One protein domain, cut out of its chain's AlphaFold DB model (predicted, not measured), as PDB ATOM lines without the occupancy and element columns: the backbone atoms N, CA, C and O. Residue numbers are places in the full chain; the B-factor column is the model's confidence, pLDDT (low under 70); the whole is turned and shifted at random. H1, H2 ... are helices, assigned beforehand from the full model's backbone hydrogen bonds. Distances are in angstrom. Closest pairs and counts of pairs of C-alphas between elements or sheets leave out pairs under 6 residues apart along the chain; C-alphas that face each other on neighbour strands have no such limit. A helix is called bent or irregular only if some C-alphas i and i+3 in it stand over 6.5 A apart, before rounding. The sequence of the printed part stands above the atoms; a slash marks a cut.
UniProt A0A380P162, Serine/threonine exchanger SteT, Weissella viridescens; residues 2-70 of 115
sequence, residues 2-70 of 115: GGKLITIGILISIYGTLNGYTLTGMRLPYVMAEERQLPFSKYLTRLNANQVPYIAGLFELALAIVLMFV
ATOM      1  N   GLY A   2     -38.886   4.252  52.860       79.56
ATOM      2  CA  GLY A   2     -39.131   4.309  51.406       79.56
ATOM      3  C   GLY A   2     -38.097   3.589  50.525       79.56
ATOM      4  O   GLY A   2     -38.481   2.833  49.643       79.56
ATOM      5  N   GLY A   3     -36.794   3.722  50.810       83.62
ATOM      6  CA  GLY A   3     -35.740   3.078  50.003       83.62
ATOM      7  C   GLY A   3     -35.809   1.545  49.971       83.62
ATOM      8  O   GLY A   3     -35.604   0.942  48.925       83.62
ATOM      9  N   LYS A   4     -36.199   0.909  51.085       87.31
ATOM     10  CA  LYS A   4     -36.372  -0.553  51.168       87.31
ATOM     11  C   LYS A   4     -37.484  -1.055  50.242       87.31
ATOM     12  O   LYS A   4     -37.350  -2.123  49.657       87.31
ATOM     13  N   LEU A   5     -38.560  -0.277  50.103       92.31
ATOM     14  CA  LEU A   5     -39.677  -0.606  49.219       92.31
ATOM     15  C   LEU A   5     -39.237  -0.574  47.747       92.31
ATOM     16  O   LEU A   5     -39.566  -1.476  46.982       92.31
ATOM     17  N   ILE A   6     -38.433   0.430  47.381       94.44
ATOM     18  CA  ILE A   6     -37.891   0.599  46.027       94.44
ATOM     19  C   ILE A   6     -36.950  -0.561  45.680       94.44
ATOM     20  O   ILE A   6     -37.098  -1.170  44.624       94.44
ATOM     21  N   THR A   7     -36.035  -0.931  46.583       92.94
ATOM     22  CA  THR A   7     -35.121  -2.064  46.360       92.94
ATOM     23  C   THR A   7     -35.875  -3.380  46.163       92.94
ATOM     24  O   THR A   7     -35.543  -4.139  45.259       92.94
ATOM     25  N   ILE A   8     -36.921  -3.644  46.956       94.38
ATOM     26  CA  ILE A   8     -37.750  -4.852  46.804       94.38
ATOM     27  C   ILE A   8     -38.475  -4.852  45.451       94.38
ATOM     28  O   ILE A   8     -38.504  -5.880  44.777       94.38
ATOM     29  N   GLY A   9     -39.003  -3.703  45.017       94.44
ATOM     30  CA  GLY A   9     -39.629  -3.565  43.700       94.44
ATOM     31  C   GLY A   9     -38.665  -3.852  42.544       94.44
ATOM     32  O   GLY A   9     -39.014  -4.595  41.626       94.44
ATOM     33  N   ILE A  10     -37.433  -3.329  42.616       93.94
ATOM     34  CA  ILE A  10     -36.386  -3.581  41.611       93.94
ATOM     35  C   ILE A  10     -36.029  -5.071  41.563       93.94
ATOM     36  O   ILE A  10     -35.982  -5.650  40.481       93.94
ATOM     37  N   LEU A  11     -35.836  -5.717  42.719       93.00
ATOM     38  CA  LEU A  11     -35.509  -7.145  42.778       93.00
ATOM     39  C   LEU A  11     -36.599  -8.000  42.119       93.00
ATOM     40  O   LEU A  11     -36.286  -8.842  41.283       93.00
ATOM     41  N   ILE A  12     -37.876  -7.752  42.432       94.88
ATOM     42  CA  ILE A  12     -39.001  -8.485  41.827       94.88
ATOM     43  C   ILE A  12     -39.036  -8.282  40.304       94.88
ATOM     44  O   ILE A  12     -39.246  -9.240  39.562       94.88
ATOM     45  N   SER A  13     -38.783  -7.060  39.826       94.94
ATOM     46  CA  SER A  13     -38.731  -6.755  38.390       94.94
ATOM     47  C   SER A  13     -37.608  -7.513  37.671       94.94
ATOM     48  O   SER A  13     -37.835  -8.112  36.614       94.94
ATOM     49  N   ILE A  14     -36.414  -7.567  38.267       92.25
ATOM     50  CA  ILE A  14     -35.272  -8.305  37.710       92.25
ATOM     51  C   ILE A  14     -35.569  -9.810  37.684       92.25
ATOM     52  O   ILE A  14     -35.382 -10.455  36.656       92.25
ATOM     53  N   TYR A  15     -36.113 -10.380  38.761       91.38
ATOM     54  CA  TYR A  15     -36.493 -11.799  38.778       91.38
ATOM     55  C   TYR A  15     -37.577 -12.139  37.743       91.38
ATOM     56  O   TYR A  15     -37.517 -13.196  37.109       91.38
ATOM     57  N   GLY A  16     -38.551 -11.248  37.537       90.69
ATOM     58  CA  GLY A  16     -39.575 -11.417  36.506       90.69
ATOM     59  C   GLY A  16     -38.989 -11.400  35.093       90.69
ATOM     60  O   GLY A  16     -39.285 -12.279  34.284       90.69
ATOM     61  N   THR A  17     -38.108 -10.439  34.806       89.50
ATOM     62  CA  THR A  17     -37.467 -10.316  33.487       89.50
ATOM     63  C   THR A  17     -36.488 -11.456  33.205       89.50
ATOM     64  O   THR A  17     -36.502 -11.976  32.094       89.50
ATOM     65  N   LEU A  18     -35.717 -11.931  34.191       88.75
ATOM     66  CA  LEU A  18     -34.784 -13.060  34.036       88.75
ATOM     67  C   LEU A  18     -35.459 -14.353  33.555       88.75
ATOM     68  O   LEU A  18     -34.885 -15.073  32.737       88.75
ATOM     69  N   ASN A  19     -36.685 -14.637  34.008       87.69
ATOM     70  CA  ASN A  19     -37.439 -15.806  33.541       87.69
ATOM     71  C   ASN A  19     -37.805 -15.678  32.052       87.69
ATOM     72  O   ASN A  19     -37.655 -16.630  31.287       87.69
ATOM     73  N   GLY A  20     -38.224 -14.485  31.620       83.56
ATOM     74  CA  GLY A  20     -38.477 -14.195  30.207       83.56
ATOM     75  C   GLY A  20     -37.202 -14.223  29.359       83.56
ATOM     76  O   GLY A  20     -37.196 -14.798  28.269       83.56
ATOM     77  N   TYR A  21     -36.101 -13.663  29.862       81.19
ATOM     78  CA  TYR A  21     -34.814 -13.666  29.165       81.19
ATOM     79  C   TYR A  21     -34.258 -15.072  29.005       81.19
ATOM     80  O   TYR A  21     -33.892 -15.421  27.901       81.19
ATOM     81  N   THR A  22     -34.320 -15.927  30.022       81.94
ATOM     82  CA  THR A  22     -33.850 -17.318  29.893       81.94
ATOM     83  C   THR A  22     -34.637 -18.088  28.821       81.94
ATOM     84  O   THR A  22     -34.058 -18.764  27.973       81.94
ATOM     85  N   LEU A  23     -35.972 -17.957  28.791       78.94
ATOM     86  CA  LEU A  23     -36.813 -18.629  27.788       78.94
ATOM     87  C   LEU A  23     -36.534 -18.136  26.361       78.94
ATOM     88  O   LEU A  23     -36.577 -18.913  25.405       78.94
ATOM     89  N   THR A  24     -36.265 -16.839  26.207       78.62
ATOM     90  CA  THR A  24     -36.022 -16.222  24.898       78.62
ATOM     91  C   THR A  24     -34.561 -16.314  24.439       78.62
ATOM     92  O   THR A  24     -34.305 -16.478  23.245       78.62
ATOM     93  N   GLY A  25     -33.628 -16.296  25.384       70.81
ATOM     94  CA  GLY A  25     -32.183 -16.433  25.229       70.81
ATOM     95  C   GLY A  25     -31.760 -17.844  24.851       70.81
ATOM     96  O   GLY A  25     -30.824 -17.994  24.083       70.81
ATOM     97  N   MET A  26     -32.520 -18.879  25.231       68.25
ATOM     98  CA  MET A  26     -32.283 -20.248  24.751       68.25
ATOM     99  C   MET A  26     -32.789 -20.502  23.320       68.25
ATOM    100  O   MET A  26     -32.186 -21.288  22.589       68.25
ATOM    101  N   ARG A  27     -33.884 -19.854  22.889       69.12
ATOM    102  CA  ARG A  27     -34.482 -20.079  21.552       69.12
ATOM    103  C   ARG A  27     -33.756 -19.346  20.417       69.12
ATOM    104  O   ARG A  27     -33.713 -19.878  19.313       69.12
ATOM    105  N   LEU A  28     -33.168 -18.170  20.666       70.06
ATOM    106  CA  LEU A  28     -32.365 -17.447  19.664       70.06
ATOM    107  C   LEU A  28     -31.156 -18.266  19.148       70.06
ATOM    108  O   LEU A  28     -31.070 -18.488  17.942       70.06
ATOM    109  N   PRO A  29     -30.244 -18.759  20.010       63.47
ATOM    110  CA  PRO A  29     -29.084 -19.536  19.588       63.47
ATOM    111  C   PRO A  29     -29.473 -20.925  19.077       63.47
ATOM    112  O   PRO A  29     -28.737 -21.488  18.274       63.47
ATOM    113  N   TYR A  30     -30.620 -21.472  19.497       64.38
ATOM    114  CA  TYR A  30     -31.140 -22.735  18.974       64.38
ATOM    115  C   TYR A  30     -31.454 -22.642  17.476       64.38
ATOM    116  O   TYR A  30     -30.900 -23.411  16.694       64.38
ATOM    117  N   VAL A  31     -32.257 -21.653  17.069       62.88
ATOM    118  CA  VAL A  31     -32.607 -21.443  15.653       62.88
ATOM    119  C   VAL A  31     -31.368 -21.053  14.837       62.88
ATOM    120  O   VAL A  31     -31.143 -21.588  13.757       62.88
ATOM    121  N   MET A  32     -30.486 -20.207  15.387       60.88
ATOM    122  CA  MET A  32     -29.225 -19.836  14.721       60.88
ATOM    123  C   MET A  32     -28.246 -21.018  14.557       60.88
ATOM    124  O   MET A  32     -27.466 -21.051  13.604       60.88
ATOM    125  N   ALA A  33     -28.270 -22.003  15.462       58.84
ATOM    126  CA  ALA A  33     -27.486 -23.232  15.339       58.84
ATOM    127  C   ALA A  33     -28.126 -24.246  14.371       58.84
ATOM    128  O   ALA A  33     -27.399 -24.973  13.688       58.84
ATOM    129  N   GLU A  34     -29.459 -24.285  14.293       58.44
ATOM    130  CA  GLU A  34     -30.225 -25.126  13.365       58.44
ATOM    131  C   GLU A  34     -30.013 -24.699  11.902       58.44
ATOM    132  O   GLU A  34     -29.777 -25.545  11.038       58.44
ATOM    133  N   GLU A  35     -29.948 -23.390  11.637       56.03
ATOM    134  CA  GLU A  35     -29.697 -22.821  10.302       56.03
ATOM    135  C   GLU A  35     -28.227 -22.920   9.827       56.03
ATOM    136  O   GLU A  35     -27.875 -22.424   8.758       56.03
ATOM    137  N   ARG A  36     -27.349 -23.612  10.577       53.28
ATOM    138  CA  ARG A  36     -25.937 -23.901  10.222       53.28
ATOM    139  C   ARG A  36     -25.069 -22.670   9.903       53.28
ATOM    140  O   ARG A  36     -24.036 -22.805   9.250       53.28
ATOM    141  N   GLN A  37     -25.416 -21.487  10.407       52.59
ATOM    142  CA  GLN A  37     -24.647 -20.252  10.181       52.59
ATOM    143  C   GLN A  37     -23.420 -20.097  11.106       52.59
ATOM    144  O   GLN A  37     -22.712 -19.094  11.039       52.59
ATOM    145  N   LEU A  38     -23.128 -21.093  11.954       52.28
ATOM    146  CA  LEU A  38     -22.003 -21.084  12.896       52.28
ATOM    147  C   LEU A  38     -20.932 -22.132  12.505       52.28
ATOM    148  O   LEU A  38     -21.247 -23.327  12.453       52.28
ATOM    149  N   PRO A  39     -19.647 -21.747  12.322       45.62
ATOM    150  CA  PRO A  39     -18.549 -22.640  11.907       45.62
ATOM    151  C   PRO A  39     -18.133 -23.718  12.940       45.62
ATOM    152  O   PRO A  39     -17.162 -24.435  12.721       45.62
ATOM    153  N   PHE A  40     -18.885 -23.892  14.035       49.03
ATOM    154  CA  PHE A  40     -18.692 -24.917  15.080       49.03
ATOM    155  C   PHE A  40     -19.974 -25.728  15.383       49.03
ATOM    156  O   PHE A  40     -20.187 -26.219  16.495       49.03
ATOM    157  N   SER A  41     -20.826 -25.916  14.370       48.72
ATOM    158  CA  SER A  41     -22.122 -26.615  14.448       48.72
ATOM    159  C   SER A  41     -22.083 -27.995  15.141       48.72
ATOM    160  O   SER A  41     -23.030 -28.353  15.824       48.72
ATOM    161  N   LYS A  42     -20.998 -28.779  15.080       51.44
ATOM    162  CA  LYS A  42     -21.010 -30.161  15.611       51.44
ATOM    163  C   LYS A  42     -21.085 -30.299  17.141       51.44
ATOM    164  O   LYS A  42     -21.534 -31.342  17.610       51.44
ATOM    165  N   TYR A  43     -20.658 -29.297  17.912       50.44
ATOM    166  CA  TYR A  43     -20.645 -29.370  19.385       50.44
ATOM    167  C   TYR A  43     -21.855 -28.684  20.036       50.44
ATOM    168  O   TYR A  43     -22.293 -29.114  21.100       50.44
ATOM    169  N   LEU A  44     -22.446 -27.683  19.371       50.69
ATOM    170  CA  LEU A  44     -23.663 -26.994  19.826       50.69
ATOM    171  C   LEU A  44     -24.950 -27.791  19.529       50.69
ATOM    172  O   LEU A  44     -25.958 -27.590  20.198       50.69
ATOM    173  N   THR A  45     -24.914 -28.737  18.581       47.00
ATOM    174  CA  THR A  45     -26.062 -29.581  18.177       47.00
ATOM    175  C   THR A  45     -26.127 -30.934  18.905       47.00
ATOM    176  O   THR A  45     -26.814 -31.852  18.458       47.00
ATOM    177  N   ARG A  46     -25.429 -31.123  20.036       44.97
ATOM    178  CA  ARG A  46     -25.662 -32.293  20.910       44.97
ATOM    179  C   ARG A  46     -26.995 -32.102  21.646       44.97
ATOM    180  O   ARG A  46     -27.042 -31.683  22.798       44.97
ATOM    181  N   LEU A  47     -28.082 -32.403  20.937       50.28
ATOM    182  CA  LEU A  47     -29.437 -32.506  21.467       50.28
ATOM    183  C   LEU A  47     -29.484 -33.653  22.486       50.28
ATOM    184  O   LEU A  47     -29.236 -34.806  22.133       50.28
ATOM    185  N   ASN A  48     -29.806 -33.347  23.742       45.19
ATOM    186  CA  ASN A  48     -30.329 -34.354  24.661       45.19
ATOM    187  C   ASN A  48     -31.851 -34.473  24.447       45.19
ATOM    188  O   ASN A  48     -32.474 -33.549  23.921       45.19
ATOM    189  N   ALA A  49     -32.441 -35.595  24.861       46.28
ATOM    190  CA  ALA A  49     -33.794 -36.074  24.540       46.28
ATOM    191  C   ALA A  49     -34.983 -35.147  24.896       46.28
ATOM    192  O   ALA A  49     -36.130 -35.531  24.699       46.28
ATOM    193  N   ASN A  50     -34.740 -33.932  25.393       47.66
ATOM    194  CA  ASN A  50     -35.759 -33.064  25.973       47.66
ATOM    195  C   ASN A  50     -36.028 -31.763  25.205       47.66
ATOM    196  O   ASN A  50     -36.701 -30.903  25.757       47.66
ATOM    197  N   GLN A  51     -35.511 -31.588  23.977       53.53
ATOM    198  CA  GLN A  51     -35.757 -30.382  23.150       53.53
ATOM    199  C   GLN A  51     -35.394 -29.052  23.855       53.53
ATOM    200  O   GLN A  51     -35.810 -27.978  23.437       53.53
ATOM    201  N   VAL A  52     -34.601 -29.115  24.930       53.69
ATOM    202  CA  VAL A  52     -34.088 -27.956  25.661       53.69
ATOM    203  C   VAL A  52     -32.584 -27.903  25.403       53.69
ATOM    204  O   VAL A  52     -31.874 -28.841  25.787       53.69
ATOM    205  N   PRO A  53     -32.071 -26.847  24.751       59.19
ATOM    206  CA  PRO A  53     -30.651 -26.696  24.472       59.19
ATOM    207  C   PRO A  53     -29.904 -26.349  25.769       59.19
ATOM    208  O   PRO A  53     -29.557 -25.200  26.025       59.19
ATOM    209  N   TYR A  54     -29.637 -27.364  26.597       62.38
ATOM    210  CA  TYR A  54     -28.899 -27.225  27.861       62.38
ATOM    211  C   TYR A  54     -27.537 -26.541  27.662       62.38
ATOM    212  O   TYR A  54     -27.112 -25.725  28.474       62.38
ATOM    213  N   ILE A  55     -26.884 -26.821  26.530       64.12
ATOM    214  CA  ILE A  55     -25.594 -26.232  26.158       64.12
ATOM    215  C   ILE A  55     -25.721 -24.723  25.876       64.12
ATOM    216  O   ILE A  55     -24.814 -23.973  26.226       64.12
ATOM    217  N   ALA A  56     -26.839 -24.257  25.306       67.25
ATOM    218  CA  ALA A  56     -27.058 -22.833  25.039       67.25
ATOM    219  C   ALA A  56     -27.279 -22.040  26.335       67.25
ATOM    220  O   ALA A  56     -26.659 -20.997  26.522       67.25
ATOM    221  N   GLY A  57     -28.082 -22.574  27.263       73.12
ATOM    222  CA  GLY A  57     -28.265 -21.964  28.584       73.12
ATOM    223  C   GLY A  57     -26.975 -21.946  29.412       73.12
ATOM    224  O   GLY A  57     -26.680 -20.957  30.075       73.12
ATOM    225  N   LEU A  58     -26.157 -23.004  29.334       75.81
ATOM    226  CA  LEU A  58     -24.847 -23.035  29.993       75.81
ATOM    227  C   LEU A  58     -23.875 -22.008  29.392       75.81
ATOM    228  O   LEU A  58     -23.109 -21.393  30.128       75.81
ATOM    229  N   PHE A  59     -23.914 -21.805  28.074       75.06
ATOM    230  CA  PHE A  59     -23.113 -20.784  27.401       75.06
ATOM    231  C   PHE A  59     -23.534 -19.366  27.810       75.06
ATOM    232  O   PHE A  59     -22.679 -18.551  28.144       75.06
ATOM    233  N   GLU A  60     -24.839 -19.085  27.848       80.06
ATOM    234  CA  GLU A  60     -25.378 -17.802  28.314       80.06
ATOM    235  C   GLU A  60     -25.004 -17.533  29.783       80.06
ATOM    236  O   GLU A  60     -24.555 -16.439  30.126       80.06
ATOM    237  N   LEU A  61     -25.078 -18.557  30.638       82.62
ATOM    238  CA  LEU A  61     -24.664 -18.471  32.038       82.62
ATOM    239  C   LEU A  61     -23.151 -18.249  32.185       82.62
ATOM    240  O   LEU A  61     -22.726 -17.432  33.001       82.62
ATOM    241  N   ALA A  62     -22.330 -18.924  31.378       84.94
ATOM    242  CA  ALA A  62     -20.886 -18.702  31.351       84.94
ATOM    243  C   ALA A  62     -20.546 -17.272  30.903       84.94
ATOM    244  O   ALA A  62     -19.706 -16.623  31.526       84.94
ATOM    245  N   LEU A  63     -21.235 -16.751  29.881       84.25
ATOM    246  CA  LEU A  63     -21.078 -15.370  29.424       84.25
ATOM    247  C   LEU A  63     -21.444 -14.372  30.530       84.25
ATOM    248  O   LEU A  63     -20.691 -13.433  30.777       84.25
ATOM    249  N   ALA A  64     -22.551 -14.601  31.239       84.75
ATOM    250  CA  ALA A  64     -22.971 -13.758  32.356       84.75
ATOM    251  C   ALA A  64     -21.928 -13.728  33.485       84.75
ATOM    252  O   ALA A  64     -21.613 -12.657  34.004       84.75
ATOM    253  N   ILE A  65     -21.349 -14.881  33.834       87.31
ATOM    254  CA  ILE A  65     -20.276 -14.970  34.835       87.31
ATOM    255  C   ILE A  65     -19.040 -14.192  34.374       87.31
ATOM    256  O   ILE A  65     -18.488 -13.417  35.151       87.31
ATOM    257  N   VAL A  66     -18.623 -14.353  33.114       87.31
ATOM    258  CA  VAL A  66     -17.486 -13.606  32.552       87.31
ATOM    259  C   VAL A  66     -17.737 -12.102  32.629       87.31
ATOM    260  O   VAL A  66     -16.857 -11.372  33.075       87.31
ATOM    261  N   LEU A  67     -18.938 -11.640  32.271       84.06
ATOM    262  CA  LEU A  67     -19.301 -10.223  32.339       84.06
ATOM    263  C   LEU A  67     -19.288  -9.685  33.775       84.06
ATOM    264  O   LEU A  67     -18.816  -8.572  33.981       84.06
ATOM    265  N   MET A  68     -19.703 -10.467  34.779       86.19
ATOM    266  CA  MET A  68     -19.586 -10.053  36.189       86.19
ATOM    267  C   MET A  68     -18.133  -9.815  36.624       86.19
ATOM    268  O   MET A  68     -17.892  -8.975  37.488       86.19
ATOM    269  N   PHE A  69     -17.159 -10.509  36.025       85.12
ATOM    270  CA  PHE A  69     -15.741 -10.279  36.310       85.12
ATOM    271  C   PHE A  69     -15.177  -9.004  35.658       85.12
ATOM    272  O   PHE A  69     -14.112  -8.548  36.071       85.12
ATOM    273  N   VAL A  70     -15.868  -8.404  34.679       82.06
ATOM    274  CA  VAL A  70     -15.388  -7.224  33.925       82.06
ATOM    275  C   VAL A  70     -15.388  -5.934  34.770       82.06
ATOM    276  O   VAL A  70     -14.702  -4.977  34.413       82.06
TER     277      VAL A  70
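This is residues 2 to 70 of the 115 residues of the protein "Serine/threonine exchanger SteT" of Weissella viridescens (UniProt A0A380P162). The model is a lopsided open V of two helices: the long H1 makes one arm and sets the length of the whole, and the shorter H3 makes the other, with its residues 56 to 60 packed on residues 22 to 30 of H1. At the closed end of the V, a loop of residues 35 to 53, which includes the one small helix H2, joins the arms; residues 2 to 21 and 62 to 70 stick out as the free arms. The printed part has 69 residues with three named helices in the order H1, H2, H3 and no named strand, and its class is all helix. It is loose, with a radius of gyration of the C-alphas of 16.0 A, and elongated, spanning 53 by 28 by 19 A along its three main axes.

H1 is residues 2 to 34, the longest helix with 33 residues, and it begins at C-alpha 2 at (-39.131, 4.309, 51.406). It measures 48.9 A from its first to its last C-alpha and ends at C-alpha 34 at (-30.225, -25.126, 13.365). H1 has a kink of 28 degrees near residue 20. It is neither bent nor irregular, but only just: C-alphas 26 and 29 are 6.1 A apart. H2 is residues 41 to 44, four residues with 5.6 A from first to last C-alpha. H3 is residues 54 to 69, 16 residues, and it measures 23.1 A from Tyr 54 to Phe 69, where C-alpha 69 is at (-15.741, -10.279, 36.310). Val 70 follows as the last printed residue.

H1 touches H3, with 7 pairs of C-alphas within 8 A. The closest C-alphas of the two are those of Met 26 and Gly 57, 5.8 A apart. H1 touches H3 with residues 22 to 30 alone, and H3 touches H1 with residues 56 to 60 alone. Their lines stand at a steep tilt of 47 degrees, and they run opposite ways. H2 is close to H1 but not clearly touching it, and their closest C-alphas are those of Ala 33 and Ser 41, 6.4 A apart. H2 is also close to H3 but not clearly touching it, and the closest C-alphas here are those of Leu 44 and Ile 55, 6.7 A apart. In the backbone, every O i to N i+4 pair of H3 is within hydrogen-bond range, and 25 of 29 such pairs of H1 are. H2 is too short for such a pair, and its one O i to N i+3 pair is not within range.

The two C-alphas farthest apart are those of Gly 2 and Lys 42, at 52.9 A, while the first and last printed C-alphas, of Gly 2 and Val 70, are 31.7 A apart. Residues 2 to 21, which belong to H1, stand free, and so do residues 62 to 70, of which 62 to 69 belong to H3. Without these stretches the body has 40 residues, spans 24 by 20 by 15 A and has a radius of gyration of 9.4 A. The printed part runs from residue 2 to residue 70 with no cut, in a full chain of 115 residues. The link from H1 to H2, with 6 residues, is short, and so is the link from H2 to H3, with 9. The mean pLDDT of the printed part is 72.3. It is under 70 in 30 residues, namely 26 to 27 and 29 to 56. The mean is 81 in H1, 50 in H2 and 79 in H3.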